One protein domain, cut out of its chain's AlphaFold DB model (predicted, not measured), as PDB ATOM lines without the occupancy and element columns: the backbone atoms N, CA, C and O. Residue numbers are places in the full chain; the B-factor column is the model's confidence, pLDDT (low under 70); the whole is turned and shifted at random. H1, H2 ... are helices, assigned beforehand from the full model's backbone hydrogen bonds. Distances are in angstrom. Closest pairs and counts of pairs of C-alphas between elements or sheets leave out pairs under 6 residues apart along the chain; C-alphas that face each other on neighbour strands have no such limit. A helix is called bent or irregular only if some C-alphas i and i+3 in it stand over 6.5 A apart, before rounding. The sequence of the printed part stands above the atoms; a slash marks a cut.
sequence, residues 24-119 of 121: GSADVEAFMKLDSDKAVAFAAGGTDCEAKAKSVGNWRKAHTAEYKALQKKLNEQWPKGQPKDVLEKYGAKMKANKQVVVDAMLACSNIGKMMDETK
ATOM      1  N   GLY A  24      44.503 -12.346 -42.163       56.72
ATOM      2  CA  GLY A  24      43.480 -12.984 -41.330       56.72
ATOM      3  C   GLY A  24      43.573 -12.636 -39.844       56.72
ATOM      4  O   GLY A  24      42.551 -12.397 -39.222       56.72
ATOM      5  N   SER A  25      44.769 -12.564 -39.255       70.06
ATOM      6  CA  SER A  25      44.898 -12.306 -37.811       70.06
ATOM      7  C   SER A  25      44.410 -10.910 -37.420       70.06
ATOM      8  O   SER A  25      43.643 -10.789 -36.471       70.06
ATOM      9  N   ALA A  26      44.782  -9.886 -38.192       84.62
ATOM     10  CA  ALA A  26      44.402  -8.501 -37.928       84.62
ATOM     11  C   ALA A  26      42.898  -8.259 -38.140       84.62
ATOM     12  O   ALA A  26      42.264  -7.624 -37.302       84.62
ATOM     13  N   ASP A  27      42.309  -8.812 -39.209       89.50
ATOM     14  CA  ASP A  27      40.860  -8.729 -39.445       89.50
ATOM     15  C   ASP A  27      40.069  -9.422 -38.323       89.50
ATOM     16  O   ASP A  27      39.029  -8.928 -37.890       89.50
ATOM     17  N   VAL A  28      40.568 -10.562 -37.835       90.19
ATOM     18  CA  VAL A  28      39.958 -11.289 -36.715       90.19
ATOM     19  C   VAL A  28      40.102 -10.517 -35.418       90.19
ATOM     20  O   VAL A  28      39.140 -10.430 -34.667       90.19
ATOM     21  N   GLU A  29      41.262  -9.934 -35.144       91.12
ATOM     22  CA  GLU A  29      41.479  -9.110 -33.954       91.12
ATOM     23  C   GLU A  29      40.599  -7.860 -33.959       91.12
ATOM     24  O   GLU A  29      39.959  -7.565 -32.949       91.12
ATOM     25  N   ALA A  30      40.487  -7.182 -35.102       94.25
ATOM     26  CA  ALA A  30      39.584  -6.050 -35.283       94.25
ATOM     27  C   ALA A  30      38.119  -6.469 -35.098       94.25
ATOM     28  O   ALA A  30      37.389  -5.844 -34.326       94.25
ATOM     29  N   PHE A  31      37.698  -7.575 -35.721       94.31
ATOM     30  CA  PHE A  31      36.350  -8.109 -35.546       94.31
ATOM     31  C   PHE A  31      36.070  -8.464 -34.084       94.31
ATOM     32  O   PHE A  31      35.038  -8.079 -33.545       94.31
ATOM     33  N   MET A  32      37.001  -9.145 -33.415       94.88
ATOM     34  CA  MET A  32      36.855  -9.533 -32.013       94.88
ATOM     35  C   MET A  32      36.816  -8.331 -31.076       94.88
ATOM     36  O   MET A  32      36.101  -8.373 -30.072       94.88
ATOM     37  N   LYS A  33      37.560  -7.262 -31.379       95.19
ATOM     38  CA  LYS A  33      37.475  -5.999 -30.643       95.19
ATOM     39  C   LYS A  33      36.076  -5.404 -30.788       95.19
ATOM     40  O   LYS A  33      35.409  -5.224 -29.776       95.19
ATOM     41  N   LEU A  34      35.588  -5.233 -32.017       94.69
ATOM     42  CA  LEU A  34      34.250  -4.690 -32.271       94.69
ATOM     43  C   LEU A  34      33.132  -5.556 -31.678       94.69
ATOM     44  O   LEU A  34      32.169  -5.022 -31.140       94.69
ATOM     45  N   ASP A  35      33.251  -6.882 -31.744       93.56
ATOM     46  CA  ASP A  35      32.283  -7.812 -31.154       93.56
ATOM     47  C   ASP A  35      32.260  -7.719 -29.618       93.56
ATOM     48  O   ASP A  35      31.201  -7.803 -28.997       93.56
ATOM     49  N   SER A  36      33.416  -7.461 -29.001       95.56
ATOM     50  CA  SER A  36      33.505  -7.197 -27.559       95.56
ATOM     51  C   SER A  36      32.913  -5.842 -27.198       95.56
ATOM     52  O   SER A  36      32.131  -5.752 -26.257       95.56
ATOM     53  N   ASP A  37      33.241  -4.802 -27.962       95.44
ATOM     54  CA  ASP A  37      32.717  -3.450 -27.756       95.44
ATOM     55  C   ASP A  37      31.188  -3.442 -27.909       95.44
ATOM     56  O   ASP A  37      30.473  -2.808 -27.131       95.44
ATOM     57  N   LYS A  38      30.665  -4.241 -28.847       92.75
ATOM     58  CA  LYS A  38      29.233  -4.498 -28.993       92.75
ATOM     59  C   LYS A  38      28.660  -5.136 -27.735       92.75
ATOM     60  O   LYS A  38      27.661  -4.648 -27.217       92.75
ATOM     61  N   ALA A  39      29.262  -6.217 -27.241       93.00
ATOM     62  CA  ALA A  39      28.793  -6.882 -26.028       93.00
ATOM     63  C   ALA A  39      28.783  -5.924 -24.824       93.00
ATOM     64  O   ALA A  39      27.809  -5.906 -24.076       93.00
ATOM     65  N   VAL A  40      29.796  -5.065 -24.687       94.12
ATOM     66  CA  VAL A  40      29.840  -4.009 -23.662       94.12
ATOM     67  C   VAL A  40      28.674  -3.031 -23.821       94.12
ATOM     68  O   VAL A  40      28.011  -2.721 -22.833       94.12
ATOM     69  N   ALA A  41      28.351  -2.605 -25.044       91.69
ATOM     70  CA  ALA A  41      27.190  -1.749 -25.292       91.69
ATOM     71  C   ALA A  41      25.862  -2.426 -24.895       91.69
ATOM     72  O   ALA A  41      24.982  -1.785 -24.327       91.69
ATOM     73  N   PHE A  42      25.727  -3.739 -25.119       89.69
ATOM     74  CA  PHE A  42      24.567  -4.522 -24.661       89.69
ATOM     75  C   PHE A  42      24.563  -4.783 -23.144       89.69
ATOM     76  O   PHE A  42      23.507  -5.045 -22.567       89.69
ATOM     77  N   ALA A  43      25.709  -4.706 -22.471       89.88
ATOM     78  CA  ALA A  43      25.802  -4.806 -21.016       89.88
ATOM     79  C   ALA A  43      25.549  -3.463 -20.304       89.88
ATOM     80  O   ALA A  43      25.220  -3.455 -19.116       89.88
ATOM     81  N   ALA A  44      25.681  -2.339 -21.013       87.50
ATOM     82  CA  ALA A  44      25.510  -1.006 -20.450       87.50
ATOM     83  C   ALA A  44      24.102  -0.797 -19.867       87.50
ATOM     84  O   ALA A  44      23.111  -1.317 -20.381       87.50
ATOM     85  N   GLY A  45      24.020  -0.026 -18.778       73.00
ATOM     86  CA  GLY A  45      22.752   0.327 -18.129       73.00
ATOM     87  C   GLY A  45      22.143  -0.755 -17.229       73.00
ATOM     88  O   GLY A  45      21.126  -0.504 -16.595       73.00
ATOM     89  N   GLY A  46      22.743  -1.947 -17.108       80.12
ATOM     90  CA  GLY A  46      22.212  -3.000 -16.234       80.12
ATOM     91  C   GLY A  46      20.800  -3.434 -16.651       80.12
ATOM     92  O   GLY A  46      20.629  -3.967 -17.752       80.12
ATOM     93  N   THR A  47      19.813  -3.218 -15.773       82.25
ATOM     94  CA  THR A  47      18.381  -3.490 -16.012       82.25
ATOM     95  C   THR A  47      17.638  -2.340 -16.701       82.25
ATOM     96  O   THR A  47      16.474  -2.508 -17.052       82.25
ATOM     97  N   ASP A  48      18.273  -1.182 -16.898       89.00
ATOM     98  CA  ASP A  48      17.685  -0.048 -17.616       89.00
ATOM     99  C   ASP A  48      17.729  -0.297 -19.132       89.00
ATOM    100  O   ASP A  48      18.781  -0.232 -19.780       89.00
ATOM    101  N   CYS A  49      16.564  -0.604 -19.699       87.44
ATOM    102  CA  CYS A  49      16.427  -0.917 -21.114       87.44
ATOM    103  C   CYS A  49      16.593   0.296 -22.039       87.44
ATOM    104  O   CYS A  49      17.052   0.112 -23.168       87.44
ATOM    105  N   GLU A  50      16.280   1.513 -21.588       86.62
ATOM    106  CA  GLU A  50      16.432   2.732 -22.392       86.62
ATOM    107  C   GLU A  50      17.903   3.139 -22.472       86.62
ATOM    108  O   GLU A  50      18.436   3.366 -23.564       86.62
ATOM    109  N   ALA A  51      18.606   3.133 -21.335       87.56
ATOM    110  CA  ALA A  51      20.044   3.386 -21.290       87.56
ATOM    111  C   ALA A  51      20.818   2.365 -22.138       87.56
ATOM    112  O   ALA A  51      21.739   2.722 -22.884       87.56
ATOM    113  N   LYS A  52      20.404   1.096 -22.081       88.94
ATOM    114  CA  LYS A  52      20.961   0.027 -22.911       88.94
ATOM    115  C   LYS A  52      20.677   0.248 -24.393       88.94
ATOM    116  O   LYS A  52      21.599   0.185 -25.204       88.94
ATOM    117  N   ALA A  53      19.433   0.557 -24.760       87.88
ATOM    118  CA  ALA A  53      19.067   0.853 -26.142       87.88
ATOM    119  C   ALA A  53      19.863   2.037 -26.704       87.88
ATOM    120  O   ALA A  53      20.357   1.948 -27.828       87.88
ATOM    121  N   LYS A  54      20.068   3.094 -25.911       89.12
ATOM    122  CA  LYS A  54      20.907   4.244 -26.276       89.12
ATOM    123  C   LYS A  54      22.367   3.846 -26.475       89.12
ATOM    124  O   LYS A  54      22.973   4.224 -27.477       89.12
ATOM    125  N   SER A  55      22.932   3.050 -25.567       91.12
ATOM    126  CA  SER A  55      24.310   2.559 -25.684       91.12
ATOM    127  C   SER A  55      24.509   1.717 -26.947       91.12
ATOM    128  O   SER A  55      25.406   1.991 -27.751       91.12
ATOM    129  N   VAL A  56      23.618   0.753 -27.187       89.81
ATOM    130  CA  VAL A  56      23.657  -0.078 -28.395       89.81
ATOM    131  C   VAL A  56      23.389   0.759 -29.649       89.81
ATOM    132  O   VAL A  56      24.046   0.550 -30.669       89.81
ATOM    133  N   GLY A  57      22.473   1.726 -29.597       88.56
ATOM    134  CA  GLY A  57      22.194   2.665 -30.684       88.56
ATOM    135  C   GLY A  57      23.438   3.460 -31.087       88.56
ATOM    136  O   GLY A  57      23.796   3.486 -32.267       88.56
ATOM    137  N   ASN A  58      24.161   4.012 -30.112       90.19
ATOM    138  CA  ASN A  58      25.419   4.729 -30.333       90.19
ATOM    139  C   ASN A  58      26.500   3.819 -30.923       90.19
ATOM    140  O   ASN A  58      27.128   4.175 -31.923       90.19
ATOM    141  N   TRP A  59      26.665   2.615 -30.367       91.88
ATOM    142  CA  TRP A  59      27.593   1.630 -30.920       91.88
ATOM    143  C   TRP A  59      27.239   1.297 -32.375       91.88
ATOM    144  O   TRP A  59      28.112   1.251 -33.241       91.88
ATOM    145  N   ARG A  60      25.945   1.129 -32.687       89.06
ATOM    146  CA  ARG A  60      25.487   0.848 -34.052       89.06
ATOM    147  C   ARG A  60      25.811   1.995 -35.006       89.06
ATOM    148  O   ARG A  60      26.266   1.698 -36.113       89.06
ATOM    149  N   LYS A  61      25.590   3.251 -34.606       88.00
ATOM    150  CA  LYS A  61      25.910   4.438 -35.420       88.00
ATOM    151  C   LYS A  61      27.407   4.493 -35.757       88.00
ATOM    152  O   LYS A  61      27.749   4.747 -36.905       88.00
ATOM    153  N   ALA A  62      28.275   4.179 -34.795       89.62
ATOM    154  CA  ALA A  62      29.725   4.255 -34.974       89.62
ATOM    155  C   ALA A  62      30.341   3.038 -35.694       89.62
ATOM    156  O   ALA A  62      31.252   3.202 -36.500       89.62
ATOM    157  N   HIS A  63      29.851   1.820 -35.433       91.56
ATOM    158  CA  HIS A  63      30.595   0.594 -35.758       91.56
ATOM    159  C   HIS A  63      29.859  -0.404 -36.664       91.56
ATOM    160  O   HIS A  63      30.476  -1.359 -37.135       91.56
ATOM    161  N   THR A  64      28.563  -0.225 -36.963       88.50
ATOM    162  CA  THR A  64      27.800  -1.240 -37.732       88.50
ATOM    163  C   THR A  64      28.378  -1.484 -39.124       88.50
ATOM    164  O   THR A  64      28.381  -2.627 -39.585       88.50
ATOM    165  N   ALA A  65      28.827  -0.432 -39.813       90.38
ATOM    166  CA  ALA A  65      29.365  -0.554 -41.165       90.38
ATOM    167  C   ALA A  65      30.658  -1.384 -41.174       90.38
ATOM    168  O   ALA A  65      30.753  -2.367 -41.911       90.38
ATOM    169  N   GLU A  66      31.601  -1.043 -40.295       90.25
ATOM    170  CA  GLU A  66      32.874  -1.750 -40.136       90.25
ATOM    171  C   GLU A  66      32.667  -3.195 -39.666       90.25
ATOM    172  O   GLU A  66      33.191  -4.129 -40.274       90.25
ATOM    173  N   TYR A  67      31.815  -3.402 -38.656       91.00
ATOM    174  CA  TYR A  67      31.484  -4.730 -38.148       91.00
ATOM    175  C   TYR A  67      30.913  -5.630 -39.253       91.00
ATOM    176  O   TYR A  67      31.337  -6.776 -39.398       91.00
ATOM    177  N   LYS A  68      29.980  -5.121 -40.072       91.44
ATOM    178  CA  LYS A  68      29.412  -5.876 -41.204       91.44
ATOM    179  C   LYS A  68      30.448  -6.161 -42.287       91.44
ATOM    180  O   LYS A  68      30.435  -7.257 -42.848       91.44
ATOM    181  N   ALA A  69      31.324  -5.205 -42.587       93.38
ATOM    182  CA  ALA A  69      32.377  -5.379 -43.581       93.38
ATOM    183  C   ALA A  69      33.365  -6.475 -43.155       93.38
ATOM    184  O   ALA A  69      33.624  -7.396 -43.931       93.38
ATOM    185  N   LEU A  70      33.841  -6.431 -41.908       92.06
ATOM    186  CA  LEU A  70      34.723  -7.451 -41.341       92.06
ATOM    187  C   LEU A  70      34.032  -8.809 -41.244       92.06
ATOM    188  O   LEU A  70      34.603  -9.808 -41.666       92.06
ATOM    189  N   GLN A  71      32.782  -8.857 -40.777       91.50
ATOM    190  CA  GLN A  71      32.016 -10.102 -40.717       91.50
ATOM    191  C   GLN A  71      31.876 -10.745 -42.101       91.50
ATOM    192  O   GLN A  71      32.114 -11.942 -42.254       91.50
ATOM    193  N   LYS A  72      31.516  -9.956 -43.120       93.06
ATOM    194  CA  LYS A  72      31.405 -10.434 -44.502       93.06
ATOM    195  C   LYS A  72      32.752 -10.944 -45.011       93.06
ATOM    196  O   LYS A  72      32.824 -12.074 -45.487       93.06
ATOM    197  N   LYS A  73      33.814 -10.154 -44.836       91.38
ATOM    198  CA  LYS A  73      35.178 -10.507 -45.242       91.38
ATOM    199  C   LYS A  73      35.641 -11.812 -44.590       91.38
ATOM    200  O   LYS A  73      36.182 -12.674 -45.272       91.38
ATOM    201  N   LEU A  74      35.403 -11.991 -43.290       89.38
ATOM    202  CA  LEU A  74      35.765 -13.211 -42.566       89.38
ATOM    203  C   LEU A  74      34.939 -14.420 -43.021       89.38
ATOM    204  O   LEU A  74      35.504 -15.490 -43.220       89.38
ATOM    205  N   ASN A  75      33.637 -14.254 -43.266       88.88
ATOM    206  CA  ASN A  75      32.788 -15.327 -43.794       88.88
ATOM    207  C   ASN A  75      33.224 -15.768 -45.202       88.88
ATOM    208  O   ASN A  75      33.263 -16.962 -45.487       88.88
ATOM    209  N   GLU A  76      33.604 -14.823 -46.066       90.50
ATOM    210  CA  GLU A  76      34.162 -15.112 -47.395       90.50
ATOM    211  C   GLU A  76      35.526 -15.809 -47.298       90.50
ATOM    212  O   GLU A  76      35.813 -16.739 -48.053       90.50
ATOM    213  N   GLN A  77      36.363 -15.413 -46.334       87.38
ATOM    214  CA  GLN A  77      37.643 -16.070 -46.058       87.38
ATOM    215  C   GLN A  77      37.489 -17.474 -45.454       87.38
ATOM    216  O   GLN A  77      38.448 -18.260 -45.491       87.38
ATOM    217  N   TRP A  78      36.332 -17.775 -44.863       87.88
ATOM    218  CA  TRP A  78      36.047 -18.984 -44.096       87.88
ATOM    219  C   TRP A  78      34.712 -19.623 -44.512       87.88
ATOM    220  O   TRP A  78      33.808 -19.779 -43.690       87.88
ATOM    221  N   PRO A  79      34.584 -20.074 -45.774       85.62
ATOM    222  CA  PRO A  79      33.323 -20.603 -46.299       85.62
ATOM    223  C   PRO A  79      32.865 -21.898 -45.607       85.62
ATOM    224  O   PRO A  79      31.703 -22.275 -45.702       85.62
ATOM    225  N   LYS A  80      33.776 -22.587 -44.905       88.50
ATOM    226  CA  LYS A  80      33.500 -23.793 -44.106       88.50
ATOM    227  C   LYS A  80      33.362 -23.501 -42.604       88.50
ATOM    228  O   LYS A  80      33.381 -24.428 -41.802       88.50
ATOM    229  N   GLY A  81      33.241 -22.230 -42.228       84.88
ATOM    230  CA  GLY A  81      33.258 -21.782 -40.839       84.88
ATOM    231  C   GLY A  81      34.658 -21.437 -40.332       84.88
ATOM    232  O   GLY A  81      35.664 -21.622 -41.021       84.88
ATOM    233  N   GLN A  82      34.694 -20.890 -39.115       86.94
ATOM    234  CA  GLN A  82      35.900 -20.369 -38.473       86.94
ATOM    235  C   GLN A  82      36.977 -21.460 -38.341       86.94
ATOM    236  O   GLN A  82      36.659 -22.599 -37.993       86.94
ATOM    237  N   PRO A  83      38.253 -21.135 -38.598       89.62
ATOM    238  CA  PRO A  83      39.334 -22.098 -38.487       89.62
ATOM    239  C   PRO A  83      39.599 -22.440 -37.013       89.62
ATOM    240  O   PRO A  83      39.246 -21.690 -36.097       89.62
ATOM    241  N   LYS A  84      40.191 -23.616 -36.779       88.94
ATOM    242  CA  LYS A  84      40.335 -24.199 -35.438       88.94
ATOM    243  C   LYS A  84      41.132 -23.304 -34.483       88.94
ATOM    244  O   LYS A  84      40.718 -23.131 -33.346       88.94
ATOM    245  N   ASP A  85      42.207 -22.690 -34.959       87.31
ATOM    246  CA  ASP A  85      43.056 -21.761 -34.204       87.31
ATOM    247  C   ASP A  85      42.288 -20.520 -33.718       87.31
ATOM    248  O   ASP A  85      42.459 -20.067 -32.586       87.31
ATOM    249  N   VAL A  86      41.375 -19.998 -34.543       88.31
ATOM    250  CA  VAL A  86      40.491 -18.887 -34.163       88.31
ATOM    251  C   VAL A  86      39.482 -19.331 -33.111       88.31
ATOM    252  O   VAL A  86      39.220 -18.591 -32.164       88.31
ATOM    253  N   LEU A  87      38.918 -20.532 -33.249       88.56
ATOM    254  CA  LEU A  87      37.998 -21.094 -32.260       88.56
ATOM    255  C   LEU A  87      38.695 -21.363 -30.921       88.56
ATOM    256  O   LEU A  87      38.134 -21.044 -29.875       88.56
ATOM    257  N   GLU A  88      39.918 -21.887 -30.941       90.81
ATOM    258  CA  GLU A  88      40.722 -22.129 -29.740       90.81
ATOM    259  C   GLU A  88      41.085 -20.816 -29.035       90.81
ATOM    260  O   GLU A  88      40.974 -20.726 -27.813       90.81
ATOM    261  N   LYS A  89      41.442 -19.768 -29.788       90.19
ATOM    262  CA  LYS A  89      41.830 -18.470 -29.213       90.19
ATOM    263  C   LYS A  89      40.637 -17.621 -28.762       90.19
ATOM    264  O   LYS A  89      40.700 -16.967 -27.723       90.19
ATOM    265  N   TYR A  90      39.560 -17.589 -29.545       92.19
ATOM    266  CA  TYR A  90      38.473 -16.619 -29.379       92.19
ATOM    267  C   TYR A  90      37.094 -17.241 -29.160       92.19
ATOM    268  O   TYR A  90      36.170 -16.511 -28.803       92.19
ATOM    269  N   GLY A  91      36.918 -18.552 -29.325       90.00
ATOM    270  CA  GLY A  91      35.602 -19.203 -29.282       90.00
ATOM    271  C   GLY A  91      34.851 -18.981 -27.967       90.00
ATOM    272  O   GLY A  91      33.666 -18.642 -27.983       90.00
ATOM    273  N   ALA A  92      35.543 -19.070 -26.825       94.12
ATOM    274  CA  ALA A  92      34.950 -18.775 -25.518       94.12
ATOM    275  C   ALA A  92      34.465 -17.318 -25.423       94.12
ATOM    276  O   ALA A  92      33.367 -17.052 -24.936       94.12
ATOM    277  N   LYS A  93      35.256 -16.381 -25.956       93.31
ATOM    278  CA  LYS A  93      34.944 -14.952 -25.952       93.31
ATOM    279  C   LYS A  93      33.790 -14.608 -26.896       93.31
ATOM    280  O   LYS A  93      32.876 -13.908 -26.482       93.31
ATOM    281  N   MET A  94      33.765 -15.164 -28.110       91.69
ATOM    282  CA  MET A  94      32.630 -15.014 -29.035       91.69
ATOM    283  C   MET A  94      31.332 -15.544 -28.420       91.69
ATOM    284  O   MET A  94      30.279 -14.916 -28.530       91.69
ATOM    285  N   LYS A  95      31.399 -16.697 -27.739       94.88
ATOM    286  CA  LYS A  95      30.241 -17.272 -27.048       94.88
ATOM    287  C   LYS A  95      29.756 -16.359 -25.920       94.88
ATOM    288  O   LYS A  95      28.555 -16.123 -25.830       94.88
ATOM    289  N   ALA A  96      30.668 -15.830 -25.104       94.88
ATOM    290  CA  ALA A  96      30.335 -14.895 -24.033       94.88
ATOM    291  C   ALA A  96      29.703 -13.603 -24.576       94.88
ATOM    292  O   ALA A  96      28.632 -13.211 -24.121       94.88
ATOM    293  N   ASN A  97      30.296 -12.999 -25.609       93.94
ATOM    294  CA  ASN A  97      29.760 -11.802 -26.260       93.94
ATOM    295  C   ASN A  97      28.343 -12.043 -26.799       93.94
ATOM    296  O   ASN A  97      27.430 -11.255 -26.547       93.94
ATOM    297  N   LYS A  98      28.126 -13.173 -27.485       91.62
ATOM    298  CA  LYS A  98      26.799 -13.569 -27.970       91.62
ATOM    299  C   LYS A  98      25.806 -13.765 -26.828       91.62
ATOM    300  O   LYS A  98      24.652 -13.375 -26.983       91.62
ATOM    301  N   GLN A  99      26.228 -14.365 -25.715       94.00
ATOM    302  CA  GLN A  99      25.358 -14.582 -24.562       94.00
ATOM    303  C   GLN A  99      24.882 -13.249 -23.981       94.00
ATOM    304  O   GLN A  99      23.681 -13.068 -23.833       94.00
ATOM    305  N   VAL A 100      25.782 -12.279 -23.793       92.00
ATOM    306  CA  VAL A 100      25.427 -10.930 -23.313       92.00
ATOM    307  C   VAL A 100      24.396 -10.259 -24.221       92.00
ATOM    308  O   VAL A 100      23.430  -9.672 -23.737       92.00
ATOM    309  N   VAL A 101      24.566 -10.366 -25.543       89.38
ATOM    310  CA  VAL A 101      23.605  -9.817 -26.510       89.38
ATOM    311  C   VAL A 101      22.245 -10.509 -26.381       89.38
ATOM    312  O   VAL A 101      21.222  -9.831 -26.341       89.38
ATOM    313  N   VAL A 102      22.218 -11.842 -26.306       90.19
ATOM    314  CA  VAL A 102      20.970 -12.612 -26.171       90.19
ATOM    315  C   VAL A 102      20.271 -12.289 -24.852       90.19
ATOM    316  O   VAL A 102      19.080 -11.990 -24.869       90.19
ATOM    317  N   ASP A 103      20.997 -12.273 -23.737       90.50
ATOM    318  CA  ASP A 103      20.454 -11.965 -22.412       90.50
ATOM    319  C   ASP A 103      19.878 -10.552 -22.367       90.50
ATOM    320  O   ASP A 103      18.778 -10.340 -21.865       90.50
ATOM    321  N   ALA A 104      20.574  -9.585 -22.965       87.62
ATOM    322  CA  ALA A 104      20.078  -8.224 -23.099       87.62
ATOM    323  C   ALA A 104      18.794  -8.137 -23.940       87.62
ATOM    324  O   ALA A 104      17.893  -7.377 -23.595       87.62
ATOM    325  N   MET A 105      18.687  -8.910 -25.024       85.50
ATOM    326  CA  MET A 105      17.472  -8.956 -25.847       85.50
ATOM    327  C   MET A 105      16.304  -9.644 -25.129       85.50
ATOM    328  O   MET A 105      15.159  -9.239 -25.318       85.50
ATOM    329  N   LEU A 106      16.578 -10.650 -24.296       87.25
ATOM    330  CA  LEU A 106      15.563 -11.305 -23.469       87.25
ATOM    331  C   LEU A 106      15.080 -10.385 -22.344       87.25
ATOM    332  O   LEU A 106      13.874 -10.237 -22.158       87.25
ATOM    333  N   ALA A 107      16.010  -9.735 -21.641       86.31
ATOM    334  CA  ALA A 107      15.705  -8.802 -20.560       86.31
ATOM    335  C   ALA A 107      14.955  -7.558 -21.060       86.31
ATOM    336  O   ALA A 107      14.091  -7.034 -20.365       86.31
ATOM    337  N   CYS A 108      15.257  -7.109 -22.280       83.81
ATOM    338  CA  CYS A 108      14.645  -5.944 -22.899       83.81
ATOM    339  C   CYS A 108      13.975  -6.347 -24.216       83.81
ATOM    340  O   CYS A 108      14.494  -6.080 -25.301       83.81
ATOM    341  N   SER A 109      12.789  -6.959 -24.133       74.69
ATOM    342  CA  SER A 109      12.084  -7.559 -25.282       74.69
ATOM    343  C   SER A 109      11.778  -6.580 -26.431       74.69
ATOM    344  O   SER A 109      11.565  -7.006 -27.563       74.69
ATOM    345  N   ASN A 110      11.809  -5.266 -26.173       72.06
ATOM    346  CA  ASN A 110      11.631  -4.201 -27.170       72.06
ATOM    347  C   ASN A 110      12.907  -3.390 -27.457       72.06
ATOM    348  O   ASN A 110      12.820  -2.347 -28.104       72.06
ATOM    349  N   ILE A 111      14.094  -3.847 -27.035       75.81
ATOM    350  CA  ILE A 111      15.357  -3.121 -27.270       75.81
ATOM    351  C   ILE A 111      15.566  -2.833 -28.761       75.81
ATOM    352  O   ILE A 111      16.075  -1.781 -29.125       75.81
ATOM    353  N   GLY A 112      15.090  -3.738 -29.627       69.69
ATOM    354  CA  GLY A 112      14.996  -3.562 -31.078       69.69
ATOM    355  C   GLY A 112      14.362  -2.236 -31.495       69.69
ATOM    356  O   GLY A 112      14.970  -1.475 -32.241       69.69
ATOM    357  N   LYS A 113      13.161  -1.967 -30.971       69.31
ATOM    358  CA  LYS A 113      12.374  -0.764 -31.270       69.31
ATOM    359  C   LYS A 113      12.998   0.484 -30.647       69.31
ATOM    360  O   LYS A 113      13.183   1.467 -31.351       69.31
ATOM    361  N   MET A 114      13.440   0.396 -29.392       66.94
ATOM    362  CA  MET A 114      14.092   1.517 -28.699       66.94
ATOM    363  C   MET A 114      15.389   1.955 -29.408       66.94
ATOM    364  O   MET A 114      15.673   3.141 -29.543       66.94
ATOM    365  N   MET A 115      16.168   1.008 -29.943       70.75
ATOM    366  CA  MET A 115      17.346   1.328 -30.757       70.75
ATOM    367  C   MET A 115      16.997   2.058 -32.060       70.75
ATOM    368  O   MET A 115      17.815   2.834 -32.550       70.75
ATOM    369  N   ASP A 116      15.839   1.784 -32.661       64.31
ATOM    370  CA  ASP A 116      15.405   2.462 -33.884       64.31
ATOM    371  C   ASP A 116      14.839   3.858 -33.590       64.31
ATOM    372  O   ASP A 116      15.109   4.777 -34.358       64.31
ATOM    373  N   GLU A 117      14.173   4.059 -32.449       53.41
ATOM    374  CA  GLU A 117      13.707   5.378 -31.991       53.41
ATOM    375  C   GLU A 117      14.877   6.339 -31.700       53.41
ATOM    376  O   GLU A 117      14.814   7.516 -32.054       53.41
ATOM    377  N   THR A 118      16.013   5.832 -31.201       53.97
ATOM    378  CA  THR A 118      17.256   6.621 -31.001       53.97
ATOM    379  C   THR A 118      17.984   7.028 -32.298       53.97
ATOM    380  O   THR A 118      19.039   7.671 -32.256       53.97
ATOM    381  N   LYS A 119      17.462   6.669 -33.479       51.50
ATOM    382  CA  LYS A 119      17.950   7.185 -34.774       51.50
ATOM    383  C   LYS A 119      17.425   8.589 -35.094       51.50
ATOM    384  O   LYS A 119      17.889   9.166 -36.072       51.50
TER     385      LYS A 119
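This is residues 24 to 119 of the 121 residues of an uncharacterized protein of Kofleriaceae bacterium (UniProt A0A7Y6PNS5). Helix H1 forms the middle of an elongated helical body, with the bent helix H2 folding back over one side of it and the long helix H3 running beside it on another. The short helix H4 packs on H2a, the first arm of H2, at one end of the body. The printed part has 96 residues, with four named helices in the order H1, H2, H3, H4 and no named strand, and its class is all helix. It is compact, with a radius of gyration of the C-alphas of 14.1 A, and its C-alphas span 37 by 24 by 19 A.

H1 takes residues 24 to 43, from C-alpha 24 at (43.480, -12.984, -41.330), and is 28.1 A long. H2, residues 49 to 77, was assigned as one helix by its hydrogen bonds but is bent: C-alphas 62 and 65 are 7.8 A apart. Its arms are H2a, residues 49 to 62, 19.9 A long, and H2b, residues 65 to 77, 18.3 A long. H3, residues 84 to 107, is 32.6 A long and irregular, with C-alphas 89 and 92 at 7.8 A and a kink of 60 degrees near residue 91. H4, residues 111 to 117, is 9.9 A long and ends with C-alpha 117 at (13.707, 5.378, -31.991).

H1 touches H2a with residues 37 to 43 alone, at a shallow tilt of 26 degrees, opposite ways; the two form a helical hairpin, and their closest C-alphas are those of Ala 41 and Val 56, 5.0 A apart. The lines of H2a and H2b stand at a steep tilt of 69 degrees, only just short of about perpendicular. H2b touches H1 at a steep tilt of 45 degrees, opposite ways, the closest C-alphas being those of Phe 31 and Leu 70, 6.1 A apart. H3 touches H1 at a shallow tilt of 21 degrees, the same way, with the C-alphas of Ala 39 and Asn 97 closest at 5.0 A. H2b and H3 are apart. H4 touches H2a at a steep tilt of 64 degrees, with the C-alphas of Ala 53 and Met 115 closest at 4.9 A. H4 is close to H3 but not clearly touching, and is apart from H1. In H1, H2a, H2b and H4 every O i to N i+4 pair is within hydrogen-bond range; in H3 18 of 20 are.

The two C-alphas farthest apart are those of Asp 85 and Glu 117, at 40.0 A. The printed part has no cut. The links from H1 to H2a and from H3 to H4 are tight, and that from H2b to H3 is short. The mean pLDDT of the printed part is 86.6; residue 24, residues 112 to 114 and residues 116 to 119 are under 70.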